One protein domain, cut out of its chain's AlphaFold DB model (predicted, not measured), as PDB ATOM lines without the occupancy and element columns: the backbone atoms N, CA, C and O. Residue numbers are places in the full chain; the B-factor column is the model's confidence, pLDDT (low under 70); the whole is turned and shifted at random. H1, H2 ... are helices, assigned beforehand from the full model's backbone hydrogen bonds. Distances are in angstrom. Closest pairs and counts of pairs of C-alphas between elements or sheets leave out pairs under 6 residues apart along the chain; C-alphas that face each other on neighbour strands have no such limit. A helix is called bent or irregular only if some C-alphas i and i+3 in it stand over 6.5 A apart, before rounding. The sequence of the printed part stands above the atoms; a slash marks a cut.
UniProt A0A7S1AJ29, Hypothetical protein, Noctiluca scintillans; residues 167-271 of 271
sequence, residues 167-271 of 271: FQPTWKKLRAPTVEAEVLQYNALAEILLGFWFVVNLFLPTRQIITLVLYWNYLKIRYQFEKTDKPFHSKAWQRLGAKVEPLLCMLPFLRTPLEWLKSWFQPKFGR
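This is residues 167 to 271 of the 271 residues of the protein "Hypothetical protein" of Noctiluca scintillans (UniProt A0A7S1AJ29). A long helix, H2, forms the spine of a loose helical domain: H3 folds back along residues 191 to 199 of H2 as a hairpin, and the earlier part of H4 crosses H2 at residues 181 to 192. H4 then runs away from H2 and H5 folds back alongside H4 without clearly touching it, while at the start of H2 the short H1 turns off about perpendicular and residues 167 to 173 stick out. The printed part has 105 residues with five named helices, in order H1, H2, H3, H4 and H5, and no named strand; the class is all helix. The whole is loose, with a radius of gyration of the C-alphas of 16.2 A, and spans 47 by 42 by 31 A.

H1 covers residues 167 to 174, 10.6 A long, from C-alpha 167 at (9.117, 94.277, 39.656). H2, residues 177 to 201, is the longest at 36.2 A and begins with C-alpha 177 at (-3.290, 84.973, 30.451). H3 covers residues 209 to 223, 21.0 A. H4, residues 230 to 250, measures 29.8 A; it has a kink of 43 degrees near residue 244 and is only just irregular, with C-alphas 243 and 246 6.9 A apart. H5, residues 252 to 265, measures 21.1 A and ends with C-alpha 265 at (-4.087, 92.631, 4.492); it is neither bent nor irregular, but only just: C-alphas 253 and 256 are 6.4 A apart.

H1 and H2 only just touch, with 3 pairs of C-alphas within 8 A, and only at the corner by their link; the closest C-alphas are those of Leu 174 and Glu 180, 5.7 A, and the lines are about perpendicular at 85 degrees. H2 and H3 form a helical hairpin and touch at a shallow tilt of 27 degrees, opposite ways; the closest C-alphas are those of Phe 198 and Leu 212, 5.6 A. H2 and H4 touch at a steep tilt of 51 degrees, the same way, with residues 232 to 240 of H4; the closest C-alphas are those of Gln 185 and Phe 232, 5.0 A. H3 and H4 only just touch, with 3 pairs within 8 A, and only at the corner by their link; the C-alphas of Tyr 223 and Lys 230 are closest, 5.5 A. H4 and H5 are close but not clearly touching, at a shallow tilt of 12 degrees, opposite ways; the C-alphas of Leu 248 and Leu 254 are closest, 6.3 A. H3 and H5 only just touch, with 3 pairs within 8 A, and only at their ends; the C-alphas of Lys 220 and Phe 265 are closest, 6.1 A. H2 and H5 are apart, and H1 is apart from H3, H4 and H5. Each O i to N i+4 pair is within hydrogen-bond range in H1, H2 and H3; in H4 15 of 17 are, and in H5 8 of 10.

The C-alphas farthest apart are those of Phe 167 and Arg 271, the chain's last residue, at 50.7 A. The printed part has no cut and no long link. Residues 249 to 254, of which 252 to 254 belong to H5, stand free. The mean pLDDT of the printed part is 80.7; residues 225 to 230 and 265 to 271 are under 70.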
ATOM      1  N   PHE A 167       9.928  94.341  40.875       93.62
ATOM      2  CA  PHE A 167       9.117  94.277  39.656       93.62
ATOM      3  C   PHE A 167       8.392  92.934  39.463       93.62
ATOM      4  O   PHE A 167       7.365  92.870  38.787       93.62
ATOM      5  N   GLN A 168       8.880  91.862  40.084       93.75
ATOM      6  CA  GLN A 168       8.354  90.505  40.000       93.75
ATOM      7  C   GLN A 168       6.833  90.402  40.230       93.75
ATOM      8  O   GLN A 168       6.184  89.713  39.439       93.75
ATOM      9  N   PRO A 169       6.209  91.063  41.232       94.44
ATOM     10  CA  PRO A 169       4.752  91.014  41.384       94.44
ATOM     11  C   PRO A 169       4.010  91.626  40.187       94.44
ATOM     12  O   PRO A 169       2.993  91.083  39.754       94.44
ATOM     13  N   THR A 170       4.523  92.713  39.607       94.44
ATOM     14  CA  THR A 170       3.960  93.331  38.398       94.44
ATOM     15  C   THR A 170       4.124  92.416  37.191       94.44
ATOM     16  O   THR A 170       3.173  92.228  36.438       94.44
ATOM     17  N   TRP A 171       5.288  91.779  37.036       94.31
ATOM     18  CA  TRP A 171       5.508  90.785  35.985       94.31
ATOM     19  C   TRP A 171       4.532  89.608  36.085       94.31
ATOM     20  O   TRP A 171       3.939  89.230  35.080       94.31
ATOM     21  N   LYS A 172       4.291  89.074  37.292       94.06
ATOM     22  CA  LYS A 172       3.302  88.003  37.509       94.06
ATOM     23  C   LYS A 172       1.896  88.422  37.069       94.06
ATOM     24  O   LYS A 172       1.213  87.638  36.421       94.06
ATOM     25  N   LYS A 173       1.486  89.666  37.354       93.69
ATOM     26  CA  LYS A 173       0.207  90.226  36.877       93.69
ATOM     27  C   LYS A 173       0.172  90.363  35.353       93.69
ATOM     28  O   LYS A 173      -0.809  89.969  34.737       93.69
ATOM     29  N   LEU A 174       1.244  90.873  34.743       92.12
ATOM     30  CA  LEU A 174       1.357  91.022  33.286       92.12
ATOM     31  C   LEU A 174       1.384  89.680  32.545       92.12
ATOM     32  O   LEU A 174       0.980  89.620  31.386       92.12
ATOM     33  N   ARG A 175       1.861  88.616  33.200       92.12
ATOM     34  CA  ARG A 175       1.912  87.252  32.658       92.12
ATOM     35  C   ARG A 175       0.631  86.451  32.905       92.12
ATOM     36  O   ARG A 175       0.529  85.320  32.440       92.12
ATOM     37  N   ALA A 176      -0.354  87.015  33.607       93.44
ATOM     38  CA  ALA A 176      -1.674  86.406  33.684       93.44
ATOM     39  C   ALA A 176      -2.277  86.321  32.264       93.44
ATOM     40  O   ALA A 176      -2.229  87.323  31.547       93.44
ATOM     41  N   PRO A 177      -2.865  85.182  31.841       88.94
ATOM     42  CA  PRO A 177      -3.290  84.973  30.451       88.94
ATOM     43  C   PRO A 177      -4.218  86.060  29.890       88.94
ATOM     44  O   PRO A 177      -4.115  86.430  28.722       88.94
ATOM     45  N   THR A 178      -5.110  86.593  30.728       88.19
ATOM     46  CA  THR A 178      -6.041  87.670  30.364       88.19
ATOM     47  C   THR A 178      -5.307  88.980  30.078       88.19
ATOM     48  O   THR A 178      -5.489  89.568  29.015       88.19
ATOM     49  N   VAL A 179      -4.425  89.398  30.988       91.25
ATOM     50  CA  VAL A 179      -3.643  90.638  30.872       91.25
ATOM     51  C   VAL A 179      -2.619  90.537  29.745       91.25
ATOM     52  O   VAL A 179      -2.445  91.483  28.981       91.25
ATOM     53  N   GLU A 180      -1.975  89.383  29.575       89.38
ATOM     54  CA  GLU A 180      -1.038  89.149  28.477       89.38
ATOM     55  C   GLU A 180      -1.719  89.335  27.115       89.38
ATOM     56  O   GLU A 180      -1.194  90.036  26.246       89.38
ATOM     57  N   ALA A 181      -2.912  88.760  26.938       87.81
ATOM     58  CA  ALA A 181      -3.683  88.917  25.711       87.81
ATOM     59  C   ALA A 181      -4.042  90.387  25.439       87.81
ATOM     60  O   ALA A 181      -4.023  90.818  24.285       87.81
ATOM     61  N   GLU A 182      -4.345  91.172  26.474       88.81
ATOM     62  CA  GLU A 182      -4.583  92.611  26.340       88.81
ATOM     63  C   GLU A 182      -3.316  93.374  25.950       88.81
ATOM     64  O   GLU A 182      -3.355  94.182  25.022       88.81
ATOM     65  N   VAL A 183      -2.178  93.093  26.589       89.44
ATOM     66  CA  VAL A 183      -0.887  93.721  26.261       89.44
ATOM     67  C   VAL A 183      -0.512  93.466  24.800       89.44
ATOM     68  O   VAL A 183      -0.092  94.390  24.101       89.44
ATOM     69  N   LEU A 184      -0.701  92.239  24.309       88.38
ATOM     70  CA  LEU A 184      -0.453  91.894  22.906       88.38
ATOM     71  C   LEU A 184      -1.404  92.633  21.953       88.38
ATOM     72  O   LEU A 184      -0.964  93.117  20.910       88.38
ATOM     73  N   GLN A 185      -2.679  92.800  22.322       86.81
ATOM     74  CA  GLN A 185      -3.632  93.602  21.543       86.81
ATOM     75  C   GLN A 185      -3.247  95.084  21.495       86.81
ATOM     76  O   GLN A 185      -3.309  95.692  20.428       86.81
ATOM     77  N   TYR A 186      -2.839  95.678  22.619       89.06
ATOM     78  CA  TYR A 186      -2.380  97.069  22.650       89.06
ATOM     79  C   TYR A 186      -1.101  97.268  21.840       89.06
ATOM     80  O   TYR A 186      -0.972  98.271  21.143       89.06
ATOM     81  N   ASN A 187      -0.186  96.297  21.867       89.44
ATOM     82  CA  ASN A 187       1.000  96.320  21.021       89.44
ATOM     83  C   ASN A 187       0.631  96.275  19.527       89.44
ATOM     84  O   ASN A 187       1.135  97.081  18.748       89.44
ATOM     85  N   ALA A 188      -0.303  95.403  19.131       87.69
ATOM     86  CA  ALA A 188      -0.807  95.350  17.758       87.69
ATOM     87  C   ALA A 188      -1.493  96.666  17.335       87.69
ATOM     88  O   ALA A 188      -1.285  97.142  16.218       87.69
ATOM     89  N   LEU A 189      -2.270  97.290  18.228       87.06
ATOM     90  CA  LEU A 189      -2.851  98.617  17.998       87.06
ATOM     91  C   LEU A 189      -1.772  99.689  17.817       87.06
ATOM     92  O   LEU A 189      -1.877 100.490  16.893       87.06
ATOM     93  N   ALA A 190      -0.735  99.700  18.659       90.19
ATOM     94  CA  ALA A 190       0.368 100.654  18.559       90.19
ATOM     95  C   ALA A 190       1.099 100.543  17.211       90.19
ATOM     96  O   ALA A 190       1.425 101.558  16.602       90.19
ATOM     97  N   GLU A 191       1.293  99.326  16.704       90.81
ATOM     98  CA  GLU A 191       1.895  99.091  15.388       90.81
ATOM     99  C   GLU A 191       1.007  99.582  14.240       90.81
ATOM    100  O   GLU A 191       1.473 100.259  13.324       90.81
ATOM    101  N   ILE A 192      -0.297  99.311  14.301       88.00
ATOM    102  CA  ILE A 192      -1.241  99.806  13.291       88.00
ATOM    103  C   ILE A 192      -1.277 101.342  13.292       88.00
ATOM    104  O   ILE A 192      -1.177 101.964  12.232       88.00
ATOM    105  N   LEU A 193      -1.366 101.967  14.471       89.25
ATOM    106  CA  LEU A 193      -1.358 103.425  14.621       89.25
ATOM    107  C   LEU A 193      -0.055 104.049  14.114       89.25
ATOM    108  O   LEU A 193      -0.094 105.088  13.459       89.25
ATOM    109  N   LEU A 194       1.087 103.401  14.354       91.19
ATOM    110  CA  LEU A 194       2.371 103.825  13.802       91.19
ATOM    111  C   LEU A 194       2.370 103.773  12.261       91.19
ATOM    112  O   LEU A 194       2.923 104.660  11.613       91.19
ATOM    113  N   GLY A 195       1.687 102.795  11.662       89.62
ATOM    114  CA  GLY A 195       1.493 102.715  10.211       89.62
ATOM    115  C   GLY A 195       0.695 103.895   9.667       89.62
ATOM    116  O   GLY A 195       1.131 104.559   8.726       89.62
ATOM    117  N   PHE A 196      -0.428 104.221  10.311       88.06
ATOM    118  CA  PHE A 196      -1.224 105.403   9.969       88.06
ATOM    119  C   PHE A 196      -0.459 106.711  10.173       88.06
ATOM    120  O   PHE A 196      -0.545 107.599   9.327       88.06
ATOM    121  N   TRP A 197       0.349 106.819  11.229       89.50
ATOM    122  CA  TRP A 197       1.220 107.972  11.444       89.50
ATOM    123  C   TRP A 197       2.163 108.207  10.259       89.50
ATOM    124  O   TRP A 197       2.332 109.342   9.816       89.50
ATOM    125  N   PHE A 198       2.739 107.151   9.674       88.81
ATOM    126  CA  PHE A 198       3.571 107.308   8.479       88.81
ATOM    127  C   PHE A 198       2.786 107.710   7.233       88.81
ATOM    128  O   PHE A 198       3.334 108.431   6.402       88.81
ATOM    129  N   VAL A 199       1.523 107.292   7.106       87.62
ATOM    130  CA  VAL A 199       0.646 107.774   6.030       87.62
ATOM    131  C   VAL A 199       0.405 109.274   6.185       87.62
ATOM    132  O   VAL A 199       0.567 110.012   5.220       87.62
ATOM    133  N   VAL A 200       0.111 109.747   7.399       86.56
ATOM    134  CA  VAL A 200      -0.037 111.185   7.681       86.56
ATOM    135  C   VAL A 200       1.262 111.943   7.380       86.56
ATOM    136  O   VAL A 200       1.226 112.993   6.742       86.56
ATOM    137  N   ASN A 201       2.421 111.379   7.736       86.50
ATOM    138  CA  ASN A 201       3.725 111.983   7.438       86.50
ATOM    139  C   ASN A 201       4.013 112.159   5.940       86.50
ATOM    140  O   ASN A 201       4.910 112.930   5.609       86.50
ATOM    141  N   LEU A 202       3.296 111.493   5.026       88.12
ATOM    142  CA  LEU A 202       3.452 111.739   3.585       88.12
ATOM    143  C   LEU A 202       3.041 113.151   3.178       88.12
ATOM    144  O   LEU A 202       3.602 113.693   2.226       88.12
ATOM    145  N   PHE A 203       2.084 113.732   3.897       87.56
ATOM    146  CA  PHE A 203       1.579 115.077   3.645       87.56
ATOM    147  C   PHE A 203       2.420 116.157   4.336       87.56
ATOM    148  O   PHE A 203       2.229 117.342   4.081       87.56
ATOM    149  N   LEU A 204       3.372 115.761   5.188       87.25
ATOM    150  CA  LEU A 204       4.290 116.671   5.863       87.25
ATOM    151  C   LEU A 204       5.603 116.828   5.070       87.25
ATOM    152  O   LEU A 204       6.021 115.911   4.355       87.25
ATOM    153  N   PRO A 205       6.329 117.952   5.233       82.12
ATOM    154  CA  PRO A 205       7.651 118.145   4.624       82.12
ATOM    155  C   PRO A 205       8.675 117.071   5.027       82.12
ATOM    156  O   PRO A 205       9.607 116.777   4.282       82.12
ATOM    157  N   THR A 206       8.474 116.430   6.180       78.38
ATOM    158  CA  THR A 206       9.294 115.334   6.718       78.38
ATOM    159  C   THR A 206       8.882 113.958   6.184       78.38
ATOM    160  O   THR A 206       8.944 112.961   6.908       78.38
ATOM    161  N   ARG A 207       8.424 113.888   4.929       82.38
ATOM    162  CA  ARG A 207       7.945 112.650   4.300       82.38
ATOM    163  C   ARG A 207       9.030 111.580   4.226       82.38
ATOM    164  O   ARG A 207      10.142 111.815   3.759       82.38
ATOM    165  N   GLN A 208       8.675 110.367   4.638       85.25
ATOM    166  CA  GLN A 208       9.569 109.205   4.661       85.25
ATOM    167  C   GLN A 208       8.967 108.052   3.858       85.25
ATOM    168  O   GLN A 208       8.511 107.055   4.414       85.25
ATOM    169  N   ILE A 209       8.958 108.195   2.531       88.00
ATOM    170  CA  ILE A 209       8.305 107.240   1.620       88.00
ATOM    171  C   ILE A 209       8.906 105.834   1.767       88.00
ATOM    172  O   ILE A 209       8.172 104.855   1.867       88.00
ATOM    173  N   ILE A 210      10.237 105.728   1.839       87.88
ATOM    174  CA  ILE A 210      10.920 104.433   1.977       87.88
ATOM    175  C   ILE A 210      10.554 103.769   3.313       87.88
ATOM    176  O   ILE A 210      10.164 102.604   3.322       87.88
ATOM    177  N   THR A 211      10.613 104.510   4.428       89.81
ATOM    178  CA  THR A 211      10.223 104.009   5.758       89.81
ATOM    179  C   THR A 211       8.777 103.527   5.763       89.81
ATOM    180  O   THR A 211       8.510 102.437   6.255       89.81
ATOM    181  N   LEU A 212       7.857 104.286   5.160       90.81
ATOM    182  CA  LEU A 212       6.450 103.912   5.030       90.81
ATOM    183  C   LEU A 212       6.277 102.588   4.273       90.81
ATOM    184  O   LEU A 212       5.583 101.695   4.756       90.81
ATOM    185  N   VAL A 213       6.897 102.453   3.097       89.06
ATOM    186  CA  VAL A 213       6.782 101.240   2.267       89.06
ATOM    187  C   VAL A 213       7.356 100.029   3.000       89.06
ATOM    188  O   VAL A 213       6.722  98.974   3.047       89.06
ATOM    189  N   LEU A 214       8.533 100.170   3.616       90.25
ATOM    190  CA  LEU A 214       9.142  99.098   4.403       90.25
ATOM    191  C   LEU A 214       8.288  98.734   5.624       90.25
ATOM    192  O   LEU A 214       8.108  97.551   5.911       90.25
ATOM    193  N   TYR A 215       7.717  99.727   6.308       91.81
ATOM    194  CA  TYR A 215       6.886  99.519   7.490       91.81
ATOM    195  C   TYR A 215       5.548  98.846   7.169       91.81
ATOM    196  O   TYR A 215       5.123  97.937   7.882       91.81
ATOM    197  N   TRP A 216       4.896  99.214   6.066       89.81
ATOM    198  CA  TRP A 216       3.680  98.524   5.629       89.81
ATOM    199  C   TRP A 216       3.956  97.091   5.165       89.81
ATOM    200  O   TRP A 216       3.152  96.200   5.442       89.81
ATOM    201  N   ASN A 217       5.103  96.831   4.529       87.69
ATOM    202  CA  ASN A 217       5.535  95.462   4.235       87.69
ATOM    203  C   ASN A 217       5.792  94.661   5.517       87.69
ATOM    204  O   ASN A 217       5.370  93.510   5.613       87.69
ATOM    205  N   TYR A 218       6.416  95.276   6.523       88.56
ATOM    206  CA  TYR A 218       6.573  94.690   7.852       88.56
ATOM    207  C   TYR A 218       5.219  94.324   8.482       88.56
ATOM    208  O   TYR A 218       5.028  93.178   8.891       88.56
ATOM    209  N   LEU A 219       4.257  95.254   8.498       87.88
ATOM    210  CA  LEU A 219       2.911  95.009   9.025       87.88
ATOM    211  C   LEU A 219       2.198  93.883   8.270       87.88
ATOM    212  O   LEU A 219       1.532  93.056   8.887       87.88
ATOM    213  N   LYS A 220       2.360  93.819   6.945       84.81
ATOM    214  CA  LYS A 220       1.801  92.744   6.119       84.81
ATOM    215  C   LYS A 220       2.361  91.378   6.517       84.81
ATOM    216  O   LYS A 220       1.577  90.464   6.753       84.81
ATOM    217  N   ILE A 221       3.686  91.249   6.630       81.06
ATOM    218  CA  ILE A 221       4.345  89.999   7.053       81.06
ATOM    219  C   ILE A 221       3.833  89.577   8.433       81.06
ATOM    220  O   ILE A 221       3.507  88.412   8.649       81.06
ATOM    221  N   ARG A 222       3.703  90.535   9.353       80.50
ATOM    222  CA  ARG A 222       3.229  90.273  10.710       80.50
ATOM    223  C   ARG A 222       1.765  89.836  10.761       80.50
ATOM    224  O   ARG A 222       1.420  88.928  11.511       80.50
ATOM    225  N   TYR A 223       0.915  90.418   9.918       75.38
ATOM    226  CA  TYR A 223      -0.501  90.061   9.814       75.38
ATOM    227  C   TYR A 223      -0.737  88.677   9.190       75.38
ATOM    228  O   TYR A 223      -1.663  87.962   9.573       75.38
ATOM    229  N   GLN A 224       0.114  88.284   8.241       72.31
ATOM    230  CA  GLN A 224       0.057  86.971   7.591       72.31
ATOM    231  C   GLN A 224       0.511  85.825   8.512       72.31
ATOM    232  O   GLN A 224       0.323  84.657   8.177       72.31
ATOM    233  N   PHE A 225       1.067  86.131   9.687       68.31
ATOM    234  CA  PHE A 225       1.528  85.121  10.626       68.31
ATOM    235  C   PHE A 225       0.373  84.526  11.454       68.31
ATOM    236  O   PHE A 225      -0.108  85.114  12.426       68.31
ATOM    237  N   GLU A 226      -0.071  83.326  11.069       53.28
ATOM    238  CA  GLU A 226      -1.352  82.756  11.510       53.28
ATOM    239  C   GLU A 226      -1.406  82.257  12.959       53.28
ATOM    240  O   GLU A 226      -2.483  82.258  13.551       53.28
ATOM    241  N   LYS A 227      -0.281  81.831  13.546       58.09
ATOM    242  CA  LYS A 227      -0.309  81.055  14.801       58.09
ATOM    243  C   LYS A 227      -0.284  81.881  16.085       58.09
ATOM    244  O   LYS A 227      -0.690  81.366  17.123       58.09
ATOM    245  N   THR A 228       0.187  83.126  16.050       60.69
ATOM    246  CA  THR A 228       0.376  83.910  17.287       60.69
ATOM    247  C   THR A 228      -0.165  85.326  17.171       60.69
ATOM    248  O   THR A 228      -0.884  85.755  18.061       60.69
ATOM    249  N   ASP A 229       0.072  86.020  16.057       62.09
ATOM    250  CA  ASP A 229      -0.202  87.461  15.967       62.09
ATOM    251  C   ASP A 229      -1.527  87.790  15.250       62.09
ATOM    252  O   ASP A 229      -2.216  88.742  15.631       62.09
ATOM    253  N   LYS A 230      -1.963  86.966  14.285       69.19
ATOM    254  CA  LYS A 230      -3.234  87.125  13.546       69.19
ATOM    255  C   LYS A 230      -4.471  87.383  14.429       69.19
ATOM    256  O   LYS A 230      -5.188  88.344  14.136       69.19
ATOM    257  N   PRO A 231      -4.756  86.626  15.514       77.00
ATOM    258  CA  PRO A 231      -5.944  86.889  16.331       77.00
ATOM    259  C   PRO A 231      -5.869  88.236  17.066       77.00
ATOM    260  O   PRO A 231      -6.893  88.903  17.228       77.00
ATOM    261  N   PHE A 232      -4.674  88.674  17.474       79.56
ATOM    262  CA  PHE A 232      -4.493  89.951  18.167       79.56
ATOM    263  C   PHE A 232      -4.585  91.135  17.209       79.56
ATOM    264  O   PHE A 232      -5.306  92.091  17.500       79.56
ATOM    265  N   HIS A 233      -3.943  91.057  16.039       73.62
ATOM    266  CA  HIS A 233      -4.066  92.093  15.015       73.62
ATOM    267  C   HIS A 233      -5.486  92.176  14.450       73.62
ATOM    268  O   HIS A 233      -5.983  93.281  14.254       73.62
ATOM    269  N   SER A 234      -6.182  91.053  14.245       77.50
ATOM    270  CA  SER A 234      -7.590  91.062  13.820       77.50
ATOM    271  C   SER A 234      -8.480  91.783  14.836       77.50
ATOM    272  O   SER A 234      -9.265  92.654  14.466       77.50
ATOM    273  N   LYS A 235      -8.325  91.488  16.136       80.56
ATOM    274  CA  LYS A 235      -9.043  92.200  17.209       80.56
ATOM    275  C   LYS A 235      -8.678  93.687  17.264       80.56
ATOM    276  O   LYS A 235      -9.552  94.523  17.485       80.56
ATOM    277  N   ALA A 236      -7.409  94.030  17.045       80.19
ATOM    278  CA  ALA A 236      -6.951  95.415  16.979       80.19
ATOM    279  C   ALA A 236      -7.608  96.178  15.814       80.19
ATOM    280  O   ALA A 236      -8.152  97.261  16.021       80.19
ATOM    281  N   TRP A 237      -7.655  95.585  14.618       77.12
ATOM    282  CA  TRP A 237      -8.352  96.148  13.460       77.12
ATOM    283  C   TRP A 237      -9.858  96.287  13.682       77.12
ATOM    284  O   TRP A 237     -10.423  97.305  13.292       77.12
ATOM    285  N   GLN A 238     -10.508  95.326  14.346       81.56
ATOM    286  CA  GLN A 238     -11.926  95.431  14.715       81.56
ATOM    287  C   GLN A 238     -12.179  96.594  15.679       81.56
ATOM    288  O   GLN A 238     -13.080  97.397  15.449       81.56
ATOM    289  N   ARG A 239     -11.357  96.732  16.729       81.25
ATOM    290  CA  ARG A 239     -11.450  97.853  17.681       81.25
ATOM    291  C   ARG A 239     -11.216  99.199  17.005       81.25
ATOM    292  O   ARG A 239     -11.917 100.160  17.311       81.25
ATOM    293  N   LEU A 240     -10.235  99.276  16.107       80.50
ATOM    294  CA  LEU A 240      -9.979 100.486  15.336       80.50
ATOM    295  C   LEU A 240     -11.156 100.796  14.405       80.50
ATOM    296  O   LEU A 240     -11.634 101.923  14.402       80.50
ATOM    297  N   GLY A 241     -11.664  99.793  13.687       78.31
ATOM    298  CA  GLY A 241     -12.832  99.917  12.817       78.31
ATOM    299  C   GLY A 241     -14.046 100.462  13.564       78.31
ATOM    300  O   GLY A 241     -14.603 101.463  13.142       78.31
ATOM    301  N   ALA A 242     -14.371  99.900  14.730       82.12
ATOM    302  CA  ALA A 242     -15.482 100.373  15.558       82.12
ATOM    303  C   ALA A 242     -15.339 101.846  15.989       82.12
ATOM    304  O   ALA A 242     -16.333 102.559  16.085       82.12
ATOM    305  N   LYS A 243     -14.109 102.321  16.229       82.31
ATOM    306  CA  LYS A 243     -13.851 103.731  16.572       82.31
ATOM    307  C   LYS A 243     -13.915 104.670  15.369       82.31
ATOM    308  O   LYS A 243     -14.273 105.831  15.534       82.31
ATOM    309  N   VAL A 244     -13.521 104.194  14.191       79.56
ATOM    310  CA  VAL A 244     -13.448 105.005  12.967       79.56
ATOM    311  C   VAL A 244     -14.776 104.983  12.198       79.56
ATOM    312  O   VAL A 244     -15.045 105.910  11.446       79.56
ATOM    313  N   GLU A 245     -15.651 104.006  12.441       83.00
ATOM    314  CA  GLU A 245     -16.988 103.898  11.840       83.00
ATOM    315  C   GLU A 245     -17.817 105.198  11.882       83.00
ATOM    316  O   GLU A 245     -18.273 105.629  10.819       83.00
ATOM    317  N   PRO A 246     -17.966 105.906  13.024       83.31
ATOM    318  CA  PRO A 246     -18.699 107.175  13.040       83.31
ATOM    319  C   PRO A 246     -18.073 108.241  12.126       83.31
ATOM    320  O   PRO A 246     -18.797 109.017  11.506       83.31
ATOM    321  N   LEU A 247     -16.744 108.251  11.975       78.75
ATOM    322  CA  LEU A 247     -16.044 109.167  11.067       78.75
ATOM    323  C   LEU A 247     -16.237 108.772   9.596       78.75
ATOM    324  O   LEU A 247     -16.353 109.646   8.742       78.75
ATOM    325  N   LEU A 248     -16.322 107.474   9.286       77.81
ATOM    326  CA  LEU A 248     -16.600 106.975   7.930       77.81
ATOM    327  C   LEU A 248     -18.037 107.245   7.485       77.81
ATOM    328  O   LEU A 248     -18.290 107.332   6.284       77.81
ATOM    329  N   CYS A 249     -18.972 107.362   8.428       81.38
ATOM    330  CA  CYS A 249     -20.325 107.838   8.150       81.38
ATOM    331  C   CYS A 249     -20.343 109.333   7.798       81.38
ATOM    332  O   CYS A 249     -21.128 109.739   6.949       81.38
ATOM    333  N   MET A 250     -19.459 110.137   8.399       80.94
ATOM    334  CA  MET A 250     -19.340 111.572   8.102       80.94
ATOM    335  C   MET A 250     -18.507 111.869   6.843       80.94
ATOM    336  O   MET A 250     -18.743 112.871   6.175       80.94
ATOM    337  N   LEU A 251     -17.540 111.010   6.498       83.25
ATOM    338  CA  LEU A 251     -16.608 111.199   5.378       83.25
ATOM    339  C   LEU A 251     -16.602 109.958   4.460       83.25
ATOM    340  O   LEU A 251     -15.654 109.167   4.485       83.25
ATOM    341  N   PRO A 252     -17.638 109.766   3.619       81.62
ATOM    342  CA  PRO A 252     -17.816 108.537   2.841       81.62
ATOM    343  C   PRO A 252     -16.699 108.285   1.816       81.62
ATOM    344  O   PRO A 252     -16.422 107.132   1.491       81.62
ATOM    345  N   PHE A 253     -15.991 109.328   1.363       81.88
ATOM    346  CA  PHE A 253     -14.852 109.190   0.444       81.88
ATOM    347  C   PHE A 253     -13.669 108.407   1.045       81.88
ATOM    348  O   PHE A 253     -12.834 107.895   0.304       81.88
ATOM    349  N   LEU A 254     -13.591 108.276   2.376       77.19
ATOM    350  CA  LEU A 254     -12.563 107.481   3.055       77.19
ATOM    351  C   LEU A 254     -12.853 105.973   3.036       77.19
ATOM    352  O   LEU A 254     -11.963 105.183   3.357       77.19
ATOM    353  N   ARG A 255     -14.060 105.543   2.638       77.19
ATOM    354  CA  ARG A 255     -14.422 104.116   2.588       77.19
ATOM    355  C   ARG A 255     -13.636 103.359   1.520       77.19
ATOM    356  O   ARG A 255     -13.050 102.327   1.825       77.19
ATOM    357  N   THR A 256     -13.534 103.903   0.309       76.31
ATOM    358  CA  THR A 256     -12.810 103.281  -0.812       76.31
ATOM    359  C   THR A 256     -11.321 103.021  -0.522       76.31
ATOM    360  O   THR A 256     -10.880 101.880  -0.682       76.31
ATOM    361  N   PRO A 257     -10.517 103.998  -0.046       75.50
ATOM    362  CA  PRO A 257      -9.120 103.731   0.302       75.50
ATOM    363  C   PRO A 257      -8.987 102.778   1.498       75.50
ATOM    364  O   PRO A 257      -8.035 101.997   1.557       75.50
ATOM    365  N   LEU A 258      -9.945 102.788   2.431       72.75
ATOM    366  CA  LEU A 258      -9.960 101.859   3.558       72.75
ATOM    367  C   LEU A 258     -10.239 100.416   3.117       72.75
ATOM    368  O   LEU A 258      -9.607  99.489   3.621       72.75
ATOM    369  N   GLU A 259     -11.158 100.202   2.180       74.69
ATOM    370  CA  GLU A 259     -11.430  98.885   1.593       74.69
ATOM    371  C   GLU A 259     -10.234  98.360   0.804       74.69
ATOM    372  O   GLU A 259      -9.852  97.196   0.960       74.69
ATOM    373  N   TRP A 260      -9.569  99.232   0.040       75.31
ATOM    374  CA  TRP A 260      -8.319  98.887  -0.629       75.31
ATOM    375  C   TRP A 260      -7.252  98.444   0.379       75.31
ATOM    376  O   TRP A 260      -6.649  97.380   0.215       75.31
ATOM    377  N   LEU A 261      -7.089  99.180   1.483       71.06
ATOM    378  CA  LEU A 261      -6.171  98.814   2.560       71.06
ATOM    379  C   LEU A 261      -6.555  97.474   3.211       71.06
ATOM    380  O   LEU A 261      -5.689  96.629   3.418       71.06
ATOM    381  N   LYS A 262      -7.844  97.224   3.480       71.12
ATOM    382  CA  LYS A 262      -8.323  95.929   4.003       71.12
ATOM    383  C   LYS A 262      -7.970  94.777   3.057       71.12
ATOM    384  O   LYS A 262      -7.479  93.749   3.521       71.12
ATOM    385  N   SER A 263      -8.155  94.955   1.747       71.56
ATOM    386  CA  SER A 263      -7.810  93.943   0.737       71.56
ATOM    387  C   SER A 263      -6.308  93.631   0.693       71.56
ATOM    388  O   SER A 263      -5.913  92.496   0.432       71.56
ATOM    389  N   TRP A 264      -5.457  94.610   1.020       70.38
ATOM    390  CA  TRP A 264      -4.003  94.441   1.091       70.38
ATOM    391  C   TRP A 264      -3.566  93.498   2.223       70.38
ATOM    392  O   TRP A 264      -2.560  92.794   2.095       70.38
ATOM    393  N   PHE A 265      -4.325  93.482   3.323       65.75
ATOM    394  CA  PHE A 265      -4.087  92.631   4.492       65.75
ATOM    395  C   PHE A 265      -4.753  91.260   4.404       65.75
ATOM    396  O   PHE A 265      -4.362  90.349   5.132       65.75
ATOM    397  N   GLN A 266      -5.739  91.075   3.527       64.31
ATOM    398  CA  GLN A 266      -6.344  89.763   3.345       64.31
ATOM    399  C   GLN A 266      -5.309  88.789   2.755       64.31
ATOM    400  O   GLN A 266      -4.610  89.129   1.794       64.31
ATOM    401  N   PRO A 267      -5.171  87.576   3.319       53.75
ATOM    402  CA  PRO A 267      -4.349  86.554   2.696       53.75
ATOM    403  C   PRO A 267      -4.944  86.258   1.318       53.75
ATOM    404  O   PRO A 267      -6.073  85.784   1.204       53.75
ATOM    405  N   LYS A 268      -4.184  86.559   0.262       48.12
ATOM    406  CA  LYS A 268      -4.470  86.059  -1.082       48.12
ATOM    407  C   LYS A 268      -4.150  84.567  -1.075       48.12
ATOM    408  O   LYS A 268      -3.071  84.169  -1.500       48.12
ATOM    409  N   PHE A 269      -5.039  83.755  -0.510       34.62
ATOM    410  CA  PHE A 269      -5.020  82.329  -0.790       34.62
ATOM    411  C   PHE A 269      -5.298  82.193  -2.285       34.62
ATOM    412  O   PHE A 269      -6.349  82.617  -2.770       34.62
ATOM    413  N   GLY A 270      -4.297  81.714  -3.021       33.59
ATOM    414  CA  GLY A 270      -4.503  81.268  -4.388       33.59
ATOM    415  C   GLY A 270      -5.579  80.187  -4.391       33.59
ATOM    416  O   GLY A 270      -5.599  79.333  -3.503       33.59
ATOM    417  N   ARG A 271      -6.488  80.291  -5.361       29.62
ATOM    418  CA  ARG A 271      -7.151  79.111  -5.913       29.62
ATOM    419  C   ARG A 271      -6.099  78.193  -6.521       29.62
ATOM    420  O   ARG A 271      -5.088  78.747  -7.014       29.62
TER     421      ARG A 271